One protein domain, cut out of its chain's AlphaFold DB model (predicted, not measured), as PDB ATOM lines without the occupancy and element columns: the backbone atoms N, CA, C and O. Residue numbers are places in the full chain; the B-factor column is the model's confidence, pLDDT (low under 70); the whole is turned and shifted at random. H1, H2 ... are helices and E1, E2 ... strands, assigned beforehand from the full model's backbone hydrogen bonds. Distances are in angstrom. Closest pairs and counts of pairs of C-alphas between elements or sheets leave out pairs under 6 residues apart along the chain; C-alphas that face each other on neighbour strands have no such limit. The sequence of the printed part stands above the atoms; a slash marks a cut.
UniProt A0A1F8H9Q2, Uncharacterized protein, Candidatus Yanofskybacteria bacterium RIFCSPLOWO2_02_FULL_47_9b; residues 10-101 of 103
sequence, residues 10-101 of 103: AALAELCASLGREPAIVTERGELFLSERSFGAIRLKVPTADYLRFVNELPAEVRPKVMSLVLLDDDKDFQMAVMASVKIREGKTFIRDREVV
ATOM      1  N   ALA A  10      -7.403  44.588 -18.343       74.50
ATOM      2  CA  ALA A  10      -8.100  44.976 -17.117       74.50
ATOM      3  C   ALA A  10      -7.485  44.343 -15.854       74.50
ATOM      4  O   ALA A  10      -7.287  45.029 -14.858       74.50
ATOM      5  N   ALA A  11      -7.133  43.054 -15.905       75.31
ATOM      6  CA  ALA A  11      -6.497  42.372 -14.779       75.31
ATOM      7  C   ALA A  11      -5.069  42.888 -14.542       75.31
ATOM      8  O   ALA A  11      -4.658  43.045 -13.397       75.31
ATOM      9  N   LEU A  12      -4.334  43.217 -15.611       77.75
ATOM     10  CA  LEU A  12      -3.016  43.843 -15.499       77.75
ATOM     11  C   LEU A  12      -3.102  45.227 -14.837       77.75
ATOM     12  O   LEU A  12      -2.328  45.516 -13.930       77.75
ATOM     13  N   ALA A  13      -4.067  46.057 -15.241       80.00
ATOM     14  CA  ALA A  13      -4.277  47.377 -14.650       80.00
ATOM     15  C   ALA A  13      -4.636  47.300 -13.154       80.00
ATOM     16  O   ALA A  13      -4.102  48.068 -12.353       80.00
ATOM     17  N   GLU A  14      -5.492  46.352 -12.761       81.94
ATOM     18  CA  GLU A  14      -5.823  46.116 -11.349       81.94
ATOM     19  C   GLU A  14      -4.600  45.662 -10.536       81.94
ATOM     20  O   GLU A  14      -4.395  46.121  -9.411       81.94
ATOM     21  N   LEU A  15      -3.754  44.803 -11.110       83.38
ATOM     22  CA  LEU A  15      -2.507  44.374 -10.479       83.38
ATOM     23  C   LEU A  15      -1.531  45.542 -10.305       83.38
ATOM     24  O   LEU A  15      -1.013  45.723  -9.206       83.38
ATOM     25  N   CYS A  16      -1.346  46.388 -11.321       82.69
ATOM     26  CA  CYS A  16      -0.537  47.602 -11.200       82.69
ATOM     27  C   CYS A  16      -1.068  48.534 -10.099       82.69
ATOM     28  O   CYS A  16      -0.290  49.044  -9.299       82.69
ATOM     29  N   ALA A  17      -2.390  48.710  -9.996       84.25
ATOM     30  CA  ALA A  17      -2.992  49.529  -8.945       84.25
ATOM     31  C   ALA A  17      -2.725  48.975  -7.531       84.25
ATOM     32  O   ALA A  17      -2.594  49.749  -6.581       84.25
ATOM     33  N   SER A  18      -2.603  47.650  -7.378       84.38
ATOM     34  CA  SER A  18      -2.282  47.025  -6.086       84.38
ATOM     35  C   SER A  18      -0.867  47.339  -5.585       84.38
ATOM     36  O   SER A  18      -0.643  47.346  -4.379       84.38
ATOM     37  N   LEU A  19       0.065  47.681  -6.483       84.56
ATOM     38  CA  LEU A  19       1.456  48.004  -6.138       84.56
ATOM     39  C   LEU A  19       1.613  49.361  -5.444       84.56
ATOM     40  O   LEU A  19       2.659  49.625  -4.858       84.56
ATOM     41  N   GLY A  20       0.593  50.222  -5.509       82.31
ATOM     42  CA  GLY A  20       0.546  51.482  -4.762       82.31
ATOM     43  C   GLY A  20       0.122  51.319  -3.297       82.31
ATOM     44  O   GLY A  20      -0.028  52.317  -2.596       82.31
ATOM     45  N   ARG A  21      -0.124  50.084  -2.844       85.75
ATOM     46  CA  ARG A  21      -0.555  49.740  -1.483       85.75
ATOM     47  C   ARG A  21       0.573  49.033  -0.734       85.75
ATOM     48  O   ARG A  21       1.553  48.606  -1.341       85.75
ATOM     49  N   GLU A  22       0.425  48.879   0.581       87.50
ATOM     50  CA  GLU A  22       1.365  48.066   1.356       87.50
ATOM     51  C   GLU A  22       1.332  46.598   0.895       87.50
ATOM     52  O   GLU A  22       0.248  46.063   0.625       87.50
ATOM     53  N   PRO A  23       2.498  45.928   0.800       88.19
ATOM     54  CA  PRO A  23       2.539  44.508   0.511       88.19
ATOM     55  C   PRO A  23       1.776  43.737   1.582       88.19
ATOM     56  O   PRO A  23       1.968  43.934   2.781       88.19
ATOM     57  N   ALA A  24       0.952  42.799   1.142       85.31
ATOM     58  CA  ALA A  24       0.223  41.915   2.032       85.31
ATOM     59  C   ALA A  24       1.175  40.928   2.731       85.31
ATOM     60  O   ALA A  24       0.917  40.496   3.852       85.31
ATOM     61  N   ILE A  25       2.274  40.568   2.053       83.50
ATOM     62  CA  ILE A  25       3.324  39.688   2.572       83.50
ATOM     63  C   ILE A  25       4.672  40.191   2.085       83.50
ATOM     64  O   ILE A  25       4.848  40.459   0.895       83.50
ATOM     65  N   VAL A  26       5.635  40.252   2.998       85.00
ATOM     66  CA  VAL A  26       7.028  40.571   2.699       85.00
ATOM     67  C   VAL A  26       7.894  39.405   3.144       85.00
ATOM     68  O   VAL A  26       7.815  38.960   4.285       85.00
ATOM     69  N   THR A  27       8.730  38.924   2.234       84.62
ATOM     70  CA  THR A  27       9.746  37.901   2.498       84.62
ATOM     71  C   THR A  27      11.104  38.403   2.015       84.62
ATOM     72  O   THR A  27      11.205  39.443   1.350       84.62
ATOM     73  N   GLU A  28      12.156  37.640   2.295       86.56
ATOM     74  CA  GLU A  28      13.489  37.898   1.741       86.56
ATOM     75  C   GLU A  28      13.523  37.726   0.212       86.56
ATOM     76  O   GLU A  28      14.316  38.369  -0.471       86.56
ATOM     77  N   ARG A  29      12.636  36.890  -0.344       83.81
ATOM     78  CA  ARG A  29      12.614  36.532  -1.772       83.81
ATOM     79  C   ARG A  29      11.700  37.421  -2.613       83.81
ATOM     80  O   ARG A  29      11.864  37.487  -3.832       83.81
ATOM     81  N   GLY A  30      10.754  38.117  -1.991       88.00
ATOM     82  CA  GLY A  30       9.803  38.964  -2.699       88.00
ATOM     83  C   GLY A  30       8.665  39.497  -1.839       88.00
ATOM     84  O   GLY A  30       8.573  39.240  -0.637       88.00
ATOM     85  N   GLU A  31       7.796  40.250  -2.496       89.06
ATOM     86  CA  GLU A  31       6.649  40.948  -1.924       89.06
ATOM     87  C   GLU A  31       5.386  40.541  -2.674       89.06
ATOM     88  O   GLU A  31       5.362  40.569  -3.905       89.06
ATOM     89  N   LEU A  32       4.340  40.168  -1.935       86.31
ATOM     90  CA  LEU A  32       3.025  39.861  -2.489       86.31
ATOM     91  C   LEU A  32       2.078  41.035  -2.254       86.31
ATOM     92  O   LEU A  32       1.821  41.417  -1.114       86.31
ATOM     93  N   PHE A  33       1.484  41.527  -3.330       87.12
ATOM     94  CA  PHE A  33       0.432  42.534  -3.328       87.12
ATOM     95  C   PHE A  33      -0.879  41.864  -3.729       87.12
ATOM     96  O   PHE A  33      -0.936  41.140  -4.723       87.12
ATOM     97  N   LEU A  34      -1.936  42.074  -2.947       84.44
ATOM     98  CA  LEU A  34      -3.254  41.507  -3.230       84.44
ATOM     99  C   LEU A  34      -4.128  42.546  -3.932       84.44
ATOM    100  O   LEU A  34      -4.212  43.698  -3.503       84.44
ATOM    101  N   SER A  35      -4.797  42.126  -5.003       80.31
ATOM    102  CA  SER A  35      -5.893  42.903  -5.580       80.31
ATOM    103  C   SER A  35      -7.188  42.663  -4.791       80.31
ATOM    104  O   SER A  35      -7.300  41.699  -4.038       80.31
ATOM    105  N   GLU A  36      -8.205  43.499  -5.013       77.94
ATOM    106  CA  GLU A  36      -9.571  43.263  -4.500       77.94
ATOM    107  C   GLU A  36     -10.230  42.007  -5.110       77.94
ATOM    108  O   GLU A  36     -11.291  41.559  -4.673       77.94
ATOM    109  N   ARG A  37      -9.622  41.432  -6.152       73.94
ATOM    110  CA  ARG A  37     -10.073  40.211  -6.821       73.94
ATOM    111  C   ARG A  37      -9.187  39.026  -6.441       73.94
ATOM    112  O   ARG A  37      -8.251  39.118  -5.661       73.94
ATOM    113  N   SER A  38      -9.457  37.868  -7.041       74.38
ATOM    114  CA  SER A  38      -8.667  36.637  -6.855       74.38
ATOM    115  C   SER A  38      -7.317  36.645  -7.601       74.38
ATOM    116  O   SER A  38      -6.898  35.610  -8.127       74.38
ATOM    117  N   PHE A  39      -6.663  37.808  -7.670       76.75
ATOM    118  CA  PHE A  39      -5.340  37.986  -8.261       76.75
ATOM    119  C   PHE A  39      -4.374  38.635  -7.266       76.75
ATOM    120  O   PHE A  39      -4.780  39.460  -6.442       76.75
ATOM    121  N   GLY A  40      -3.091  38.303  -7.385       84.19
ATOM    122  CA  GLY A  40      -2.005  38.974  -6.674       84.19
ATOM    123  C   GLY A  40      -0.829  39.285  -7.595       84.19
ATOM    124  O   GLY A  40      -0.594  38.563  -8.562       84.19
ATOM    125  N   ALA A  41      -0.106  40.359  -7.307       87.00
ATOM    126  CA  ALA A  41       1.142  40.714  -7.969       87.00
ATOM    127  C   ALA A  41       2.311  40.333  -7.059       87.00
ATOM    128  O   ALA A  41       2.281  40.625  -5.866       87.00
ATOM    129  N   ILE A  42       3.337  39.685  -7.606       86.62
ATOM    130  CA  ILE A  42       4.576  39.397  -6.887       86.62
ATOM    131  C   ILE A  42       5.706  40.212  -7.495       86.62
ATOM    132  O   ILE A  42       6.060  40.032  -8.665       86.62
ATOM    133  N   ARG A  43       6.303  41.060  -6.661       88.81
ATOM    134  CA  ARG A  43       7.580  41.709  -6.943       88.81
ATOM    135  C   ARG A  43       8.698  40.858  -6.355       88.81
ATOM    136  O   ARG A  43       8.700  40.574  -5.157       88.81
ATOM    137  N   LEU A  44       9.633  40.426  -7.188       87.56
ATOM    138  CA  LEU A  44      10.748  39.582  -6.773       87.56
ATOM    139  C   LEU A  44      11.937  40.416  -6.288       87.56
ATOM    140  O   LEU A  44      12.256  41.456  -6.858       87.56
ATOM    141  N   LYS A  45      12.608  39.928  -5.238       88.25
ATOM    142  CA  LYS A  45      13.901  40.444  -4.741       88.25
ATOM    143  C   LYS A  45      15.084  39.568  -5.168       88.25
ATOM    144  O   LYS A  45      16.234  39.918  -4.931       88.25
ATOM    145  N   VAL A  46      14.794  38.427  -5.790       86.38
ATOM    146  CA  VAL A  46      15.758  37.454  -6.318       86.38
ATOM    147  C   VAL A  46      15.525  37.257  -7.818       86.38
ATOM    148  O   VAL A  46      14.428  37.556  -8.296       86.38
ATOM    149  N   PRO A  47      16.501  36.726  -8.575       86.75
ATOM    150  CA  PRO A  47      16.303  36.430  -9.989       86.75
ATOM    151  C   PRO A  47      15.091  35.521 -10.233       86.75
ATOM    152  O   PRO A  47      14.904  34.515  -9.542       86.75
ATOM    153  N   THR A  48      14.301  35.826 -11.267       82.38
ATOM    154  CA  THR A  48      13.104  35.058 -11.655       82.38
ATOM    155  C   THR A  48      13.398  33.562 -11.807       82.38
ATOM    156  O   THR A  48      12.637  32.720 -11.332       82.38
ATOM    157  N   ALA A  49      14.550  33.211 -12.387       82.94
ATOM    158  CA  ALA A  49      14.980  31.822 -12.550       82.94
ATOM    159  C   ALA A  49      15.185  31.082 -11.213       82.94
ATOM    160  O   ALA A  49      14.836  29.904 -11.104       82.94
ATOM    161  N   ASP A  50      15.717  31.757 -10.191       84.69
ATOM    162  CA  ASP A  50      15.935  31.158  -8.871       84.69
ATOM    163  C   ASP A  50      14.613  30.965  -8.127       84.69
ATOM    164  O   ASP A  50      14.407  29.931  -7.489       84.69
ATOM    165  N   TYR A  51      13.677  31.907  -8.272       83.19
ATOM    166  CA  TYR A  51      12.326  31.749  -7.738       83.19
ATOM    167  C   TYR A  51      11.589  30.572  -8.391       83.19
ATOM    168  O   TYR A  51      10.990  29.749  -7.700       83.19
ATOM    169  N   LEU A  52      11.670  30.436  -9.719       80.88
ATOM    170  CA  LEU A  52      11.063  29.310 -10.433       80.88
ATOM    171  C   LEU A  52      11.687  27.968 -10.038       80.88
ATOM    172  O   LEU A  52      10.971  26.969  -9.945       80.88
ATOM    173  N   ARG A  53      13.001  27.926  -9.779       84.06
ATOM    174  CA  ARG A  53      13.669  26.727  -9.251       84.06
ATOM    175  C   ARG A  53      13.094  26.342  -7.890       84.06
ATOM    176  O   ARG A  53      12.633  25.217  -7.739       84.06
ATOM    177  N   PHE A  54      13.010  27.300  -6.967       82.81
ATOM    178  CA  PHE A  54      12.393  27.105  -5.655       82.81
ATOM    179  C   PHE A  54      10.947  26.595  -5.760       82.81
ATOM    180  O   PHE A  54      10.590  25.598  -5.138       82.81
ATOM    181  N   VAL A  55      10.117  27.217  -6.604       79.06
ATOM    182  CA  VAL A  55       8.731  26.775  -6.830       79.06
ATOM    183  C   VAL A  55       8.677  25.331  -7.334       79.06
ATOM    184  O   VAL A  55       7.825  24.557  -6.901       79.06
ATOM    185  N   ASN A  56       9.588  24.939  -8.226       81.25
ATOM    186  CA  ASN A  56       9.662  23.571  -8.740       81.25
ATOM    187  C   ASN A  56      10.172  22.549  -7.715       81.25
ATOM    188  O   ASN A  56       9.896  21.360  -7.872       81.25
ATOM    189  N   GLU A  57      10.874  22.986  -6.674       83.06
ATOM    190  CA  GLU A  57      11.319  22.140  -5.562       83.06
ATOM    191  C   GLU A  57      10.214  21.918  -4.517       83.06
ATOM    192  O   GLU A  57      10.266  20.944  -3.766       83.06
ATOM    193  N   LEU A  58       9.166  22.756  -4.501       76.38
ATOM    194  CA  LEU A  58       8.042  22.588  -3.578       76.38
ATOM    195  C   LEU A  58       7.313  21.245  -3.792       76.38
ATOM    196  O   LEU A  58       7.114  20.829  -4.947       76.38
ATOM    197  N   PRO A  59       6.833  20.595  -2.709       76.62
ATOM    198  CA  PRO A  59       5.987  19.409  -2.803       76.62
ATOM    199  C   PRO A  59       4.773  19.654  -3.704       76.62
ATOM    200  O   PRO A  59       4.181  20.735  -3.687       76.62
ATOM    201  N   ALA A  60       4.376  18.648  -4.487       76.25
ATOM    202  CA  ALA A  60       3.328  18.793  -5.500       76.25
ATOM    203  C   ALA A  60       1.982  19.289  -4.933       76.25
ATOM    204  O   ALA A  60       1.221  19.940  -5.648       76.25
ATOM    205  N   GLU A  61       1.691  19.019  -3.656       70.81
ATOM    206  CA  GLU A  61       0.442  19.428  -2.999       70.81
ATOM    207  C   GLU A  61       0.368  20.929  -2.698       70.81
ATOM    208  O   GLU A  61      -0.734  21.474  -2.586       70.81
ATOM    209  N   VAL A  62       1.525  21.583  -2.560       66.25
ATOM    210  CA  VAL A  62       1.656  23.018  -2.254       66.25
ATOM    211  C   VAL A  62       2.273  23.807  -3.407       66.25
ATOM    212  O   VAL A  62       2.249  25.036  -3.392       66.25
ATOM    213  N   ARG A  63       2.787  23.119  -4.433       72.06
ATOM    214  CA  ARG A  63       3.343  23.743  -5.629       72.06
ATOM    215  C   ARG A  63       2.256  24.544  -6.359       72.06
ATOM    216  O   ARG A  63       1.266  23.960  -6.815       72.06
ATOM    217  N   PRO A  64       2.420  25.867  -6.521       66.19
ATOM    218  CA  PRO A  64       1.484  26.659  -7.299       66.19
ATOM    219  C   PRO A  64       1.465  26.156  -8.745       66.19
ATOM    220  O   PRO A  64       2.501  25.902  -9.360       66.19
ATOM    221  N   LYS A  65       0.262  25.986  -9.306       64.94
ATOM    222  CA  LYS A  65       0.125  25.620 -10.721       64.94
ATOM    223  C   LYS A  65       0.715  26.752 -11.561       64.94
ATOM    224  O   LYS A  65       0.390  27.905 -11.316       64.94
ATOM    225  N   VAL A  66       1.489  26.432 -12.596       54.41
ATOM    226  CA  VAL A  66       2.018  27.434 -13.548       54.41
ATOM    227  C   VAL A  66       0.882  28.222 -14.215       54.41
ATOM    228  O   VAL A  66       0.992  29.408 -14.457       54.41
ATOM    229  N   MET A  67      -0.293  27.612 -14.391       50.22
ATOM    230  CA  MET A  67      -1.508  28.306 -14.856       50.22
ATOM    231  C   MET A  67      -2.056  29.346 -13.861       50.22
ATOM    232  O   MET A  67      -2.965  30.103 -14.170       50.22
ATOM    233  N   SER A  68      -1.556  29.331 -12.634       65.00
ATOM    234  CA  SER A  68      -1.815  30.325 -11.604       65.00
ATOM    235  C   SER A  68      -0.638  31.284 -11.448       65.00
ATOM    236  O   SER A  68      -0.728  32.101 -10.552       65.00
ATOM    237  N   LEU A  69       0.427  31.194 -12.254       68.31
ATOM    238  CA  LEU A  69       1.620  32.043 -12.217       68.31
ATOM    239  C   LEU A  69       1.947  32.515 -13.635       68.31
ATOM    240  O   LEU A  69       2.500  31.767 -14.437       68.31
ATOM    241  N   VAL A  70       1.615  33.759 -13.951       74.44
ATOM    242  CA  VAL A  70       1.992  34.359 -15.233       74.44
ATOM    243  C   VAL A  70       3.248  35.187 -15.039       74.44
ATOM    244  O   VAL A  70       3.245  36.109 -14.228       74.44
ATOM    245  N   LEU A  71       4.302  34.853 -15.782       77.19
ATOM    246  CA  LEU A  71       5.536  35.631 -15.824       77.19
ATOM    247  C   LEU A  71       5.317  36.876 -16.681       77.19
ATOM    248  O   LEU A  71       4.722  36.802 -17.758       77.19
ATOM    249  N   LEU A  72       5.783  38.007 -16.173       76.69
ATOM    250  CA  LEU A  72       5.847  39.265 -16.896       76.69
ATOM    251  C   LEU A  72       7.294  39.556 -17.276       76.69
ATOM    252  O   LEU A  72       8.219  38.988 -16.698       76.69
ATOM    253  N   ASP A  73       7.467  40.444 -18.249       74.88
ATOM    254  CA  ASP A  73       8.783  40.949 -18.619       74.88
ATOM    255  C   ASP A  73       9.468  41.604 -17.407       74.88
ATOM    256  O   ASP A  73       8.819  42.223 -16.557       74.88
ATOM    257  N   ASP A  74      10.795  41.492 -17.346       66.81
ATOM    258  CA  ASP A  74      11.600  41.993 -16.222       66.81
ATOM    259  C   ASP A  74      11.528  43.528 -16.055       66.81
ATOM    260  O   ASP A  74      11.904  44.054 -15.009       66.81
ATOM    261  N   ASP A  75      11.025  44.254 -17.062       65.31
ATOM    262  CA  ASP A  75      10.856  45.714 -17.066       65.31
ATOM    263  C   ASP A  75       9.575  46.198 -16.358       65.31
ATOM    264  O   ASP A  75       9.299  47.399 -16.321       65.31
ATOM    265  N   LYS A  76       8.764  45.281 -15.823       72.44
ATOM    266  CA  LYS A  76       7.519  45.601 -15.115       72.44
ATOM    267  C   LYS A  76       7.757  45.775 -13.617       72.44
ATOM    268  O   LYS A  76       8.626  45.147 -13.019       72.44
ATOM    269  N   ASP A  77       6.896  46.571 -12.978       78.00
ATOM    270  CA  ASP A  77       6.929  46.854 -11.530       78.00
ATOM    271  C   ASP A  77       6.757  45.608 -10.633       78.00
ATOM    272  O   ASP A  77       6.892  45.681  -9.405       78.00
ATOM    273  N   PHE A  78       6.416  44.473 -11.243       80.00
ATOM    274  CA  PHE A  78       6.282  43.152 -10.653       80.00
ATOM    275  C   PHE A  78       6.488  42.092 -11.743       80.00
ATOM    276  O   PHE A  78       6.123  42.303 -12.898       80.00
ATOM    277  N   GLN A  79       7.060  40.946 -11.376       86.00
ATOM    278  CA  GLN A  79       7.532  39.939 -12.334       86.00
ATOM    279  C   GLN A  79       6.556  38.772 -12.487       86.00
ATOM    280  O   GLN A  79       6.660  37.992 -13.432       86.00
ATOM    281  N   MET A  80       5.607  38.613 -11.558       81.94
ATOM    282  CA  MET A  80       4.645  37.513 -11.620       81.94
ATOM    283  C   MET A  80       3.249  37.936 -11.191       81.94
ATOM    284  O   MET A  80       3.069  38.565 -10.151       81.94
ATOM    285  N   ALA A  81       2.243  37.500 -11.940       78.12
ATOM    286  CA  ALA A  81       0.856  37.545 -11.508       78.12
ATOM    287  C   ALA A  81       0.412  36.173 -11.011       78.12
ATOM    288  O   ALA A  81       0.580  35.169 -11.707       78.12
ATOM    289  N   VAL A  82      -0.211  36.136  -9.837       77.25
ATOM    290  CA  VAL A  82      -0.804  34.927  -9.279       77.25
ATOM    291  C   VAL A  82      -2.314  34.956  -9.439       77.25
ATOM    292  O   VAL A  82      -2.963  35.876  -8.952       77.25
ATOM    293  N   MET A  83      -2.895  33.923 -10.048       71.69
ATOM    294  CA  MET A  83      -4.340  33.689 -10.016       71.69
ATOM    295  C   MET A  83      -4.667  32.650  -8.943       71.69
ATOM    296  O   MET A  83      -4.644  31.434  -9.179       71.69
ATOM    297  N   ALA A  84      -4.968  33.140  -7.747       63.84
ATOM    298  CA  ALA A  84      -5.474  32.342  -6.647       63.84
ATOM    299  C   ALA A  84      -6.285  33.226  -5.700       63.84
ATOM    300  O   ALA A  84      -5.953  34.388  -5.478       63.84
ATOM    301  N   SER A  85      -7.330  32.656  -5.099       62.22
ATOM    302  CA  SER A  85      -7.961  33.227  -3.913       62.22
ATOM    303  C   SER A  85      -6.966  33.149  -2.754       62.22
ATOM    304  O   SER A  85      -6.985  32.202  -1.964       62.22
ATOM    305  N   VAL A  86      -6.038  34.106  -2.716       61.34
ATOM    306  CA  VAL A  86      -5.136  34.299  -1.589       61.34
ATOM    307  C   VAL A  86      -5.905  35.073  -0.528       61.34
ATOM    308  O   VAL A  86      -6.373  36.180  -0.779       61.34
ATOM    309  N   LYS A  87      -6.083  34.475   0.645       65.38
ATOM    310  CA  LYS A  87      -6.683  35.129   1.810       65.38
ATOM    311  C   LYS A  87      -5.619  35.225   2.885       65.38
ATOM    312  O   LYS A  87      -4.957  34.231   3.160       65.38
ATOM    313  N   ILE A  88      -5.487  36.381   3.518       61.28
ATOM    314  CA  ILE A  88      -4.692  36.506   4.738       61.28
ATOM    315  C   ILE A  88      -5.663  36.553   5.910       61.28
ATOM    316  O   ILE A  88      -6.599  37.351   5.911       61.28
ATOM    317  N   ARG A  89      -5.484  35.658   6.880       70.38
ATOM    318  CA  ARG A  89      -6.276  35.615   8.115       70.38
ATOM    319  C   ARG A  89      -5.312  35.438   9.274       70.38
ATOM    320  O   ARG A  89      -4.525  34.503   9.247       70.38
ATOM    321  N   GLU A  90      -5.358  36.335  10.256       77.44
ATOM    322  CA  GLU A  90      -4.532  36.235  11.474       77.44
ATOM    323  C   GLU A  90      -3.018  36.115  11.185       77.44
ATOM    324  O   GLU A  90      -2.306  35.348  11.823       77.44
ATOM    325  N   GLY A  91      -2.521  36.832  10.167       69.00
ATOM    326  CA  GLY A  91      -1.111  36.768   9.749       69.00
ATOM    327  C   GLY A  91      -0.718  35.485   9.003       69.00
ATOM    328  O   GLY A  91       0.435  35.332   8.611       69.00
ATOM    329  N   LYS A  92      -1.668  34.577   8.764       66.56
ATOM    330  CA  LYS A  92      -1.477  33.348   7.991       66.56
ATOM    331  C   LYS A  92      -1.980  33.528   6.569       66.56
ATOM    332  O   LYS A  92      -3.006  34.170   6.331       66.56
ATOM    333  N   THR A  93      -1.277  32.916   5.626       63.31
ATOM    334  CA  THR A  93      -1.608  32.992   4.201       63.31
ATOM    335  C   THR A  93      -2.372  31.754   3.794       63.31
ATOM    336  O   THR A  93      -1.946  30.648   4.092       63.31
ATOM    337  N   PHE A  94      -3.486  31.917   3.094       67.56
ATOM    338  CA  PHE A  94      -4.299  30.821   2.594       67.56
ATOM    339  C   PHE A  94      -4.397  30.910   1.081       67.56
ATOM    340  O   PHE A  94      -4.890  31.906   0.563       67.56
ATOM    341  N   ILE A  95      -3.995  29.866   0.366       66.25
ATOM    342  CA  ILE A  95      -4.182  29.746  -1.082       66.25
ATOM    343  C   ILE A  95      -5.303  28.737  -1.318       66.25
ATOM    344  O   ILE A  95      -5.167  27.571  -0.954       66.25
ATOM    345  N   ARG A  96      -6.422  29.169  -1.927       65.06
ATOM    346  CA  ARG A  96      -7.619  28.317  -2.121       65.06
ATOM    347  C   ARG A  96      -8.081  27.657  -0.812       65.06
ATOM    348  O   ARG A  96      -8.332  26.457  -0.768       65.06
ATOM    349  N   ASP A  97      -8.124  28.457   0.252       66.94
ATOM    350  CA  ASP A  97      -8.500  28.048   1.613       66.94
ATOM    351  C   ASP A  97      -7.549  27.038   2.296       66.94
ATOM    352  O   ASP A  97      -7.856  26.555   3.383       66.94
ATOM    353  N   ARG A  98      -6.364  26.764   1.729       60.12
ATOM    354  CA  ARG A  98      -5.291  26.011   2.401       60.12
ATOM    355  C   ARG A  98      -4.236  26.948   2.958       60.12
ATOM    356  O   ARG A  98      -3.691  27.741   2.198       60.12
ATOM    357  N   GLU A  99      -3.942  26.830   4.251       71.25
ATOM    358  CA  GLU A  99      -2.841  27.562   4.884       71.25
ATOM    359  C   GLU A  99      -1.514  27.187   4.208       71.25
ATOM    360  O   GLU A  99      -1.215  26.007   4.017       71.25
ATOM    361  N   VAL A 100      -0.736  28.193   3.823       59.78
ATOM    362  CA  VAL A 100       0.613  28.061   3.283       59.78
ATOM    363  C   VAL A 100       1.560  28.908   4.119       59.78
ATOM    364  O   VAL A 100       1.263  30.054   4.464       59.78
ATOM    365  N   VAL A 101       2.718  28.339   4.432       55.59
ATOM    366  CA  VAL A 101       3.829  29.069   5.037       55.59
ATOM    367  C   VAL A 101       4.722  29.523   3.892       55.59
ATOM    368  O   VAL A 101       5.267  28.693   3.165       55.59
TER     369      VAL A 101
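What this domain is: This is residues 10 to 101 of the 103 residues of an uncharacterized protein of Candidatus Yanofskybacteria bacterium RIFCSPLOWO2_02_FULL_47_9b (UniProt A0A1F8H9Q2). A four-stranded antiparallel sheet, E1 - E2 - E4 - E3, makes the core, with helix H1 packed over one of its faces. From its strand E4 the chain turns at 80 degrees into a small three-stranded sheet, E5 - E6 - E7, while helix H2 only grazes the large sheet and stays apart from the small one. The 92 printed residues hold two named helices and seven named strands, in the order H1 E1 E2 H2 E3 E4 E5 E6 E7; both sheets are antiparallel and the class is mixed, helices and strands. The whole is compact and rounded, with a radius of gyration of the C-alphas of 12.4 A and spans of 31 by 30 by 24 A.

How they stand to each other: Begin at the hairpin of E1, residues 30 to 34, and E2, residues 39 to 44, where N 33 and O 41 are 2.8 A apart, within hydrogen-bond range. Next to E2 comes E4, residues 80 to 83, with N 40 and O 82 at 2.9 A. E3, residues 69 to 71, is the edge strand beyond it and forms a hairpin with E4; look at N 70 and O 81, 2.8 A. H1, residues 10 to 18, is on this sheet at a height of 8.8 A, over E2 and only just not over E1, on which 2 of its C-alphas fall; it runs slantwise to the strands, at 57 degrees to E2 on the local plane. Its closest C-alphas to E2 are those of Leu 15 and Ala 41, 5.7 A. H2, residues 48 to 57, grazes the sheet with residues 48 to 52. E2, H2 and E3 form a split strand-helix-strand unit, two strands running the same way with E4 between them, and its crossover is right-handed. E4 runs on into E5, residues 86 to 89, which begins a meander, each strand the antiparallel neighbour of the one before, with E6, residues 92 to 95, and E7, residues 98 to 100. Check N 87 and O 94, 2.8 A, and N 95 and O 98, 2.8 A. In H1 and H2 every O i to N i+4 pair is within hydrogen-bond range.

Where its parts are: Find C-alpha 10 at (-8.100, 44.976, -17.117); from there H1 runs 12.6 A to residue 18. E1 spans 13.3 A and E2 16.2 A, from C-alpha 39 at (-5.340, 37.986, -8.261). H2 spans 14.4 A, E3 6.4 A, E4 9.9 A, E5 9.9 A and E6 10.1 A. E7, 6.3 A, ends at C-alpha 100, (0.613, 28.061, 3.283).

The domain as a whole: The C-alphas farthest apart are those of Asp 75 and Glu 90, 33.8 A. The printed part has no cut; its long links are H1 to E1 and H2 to E3. Confidence is under 70 in 24 residues, among them 64 to 69, 84 to 88 and 91 to 98.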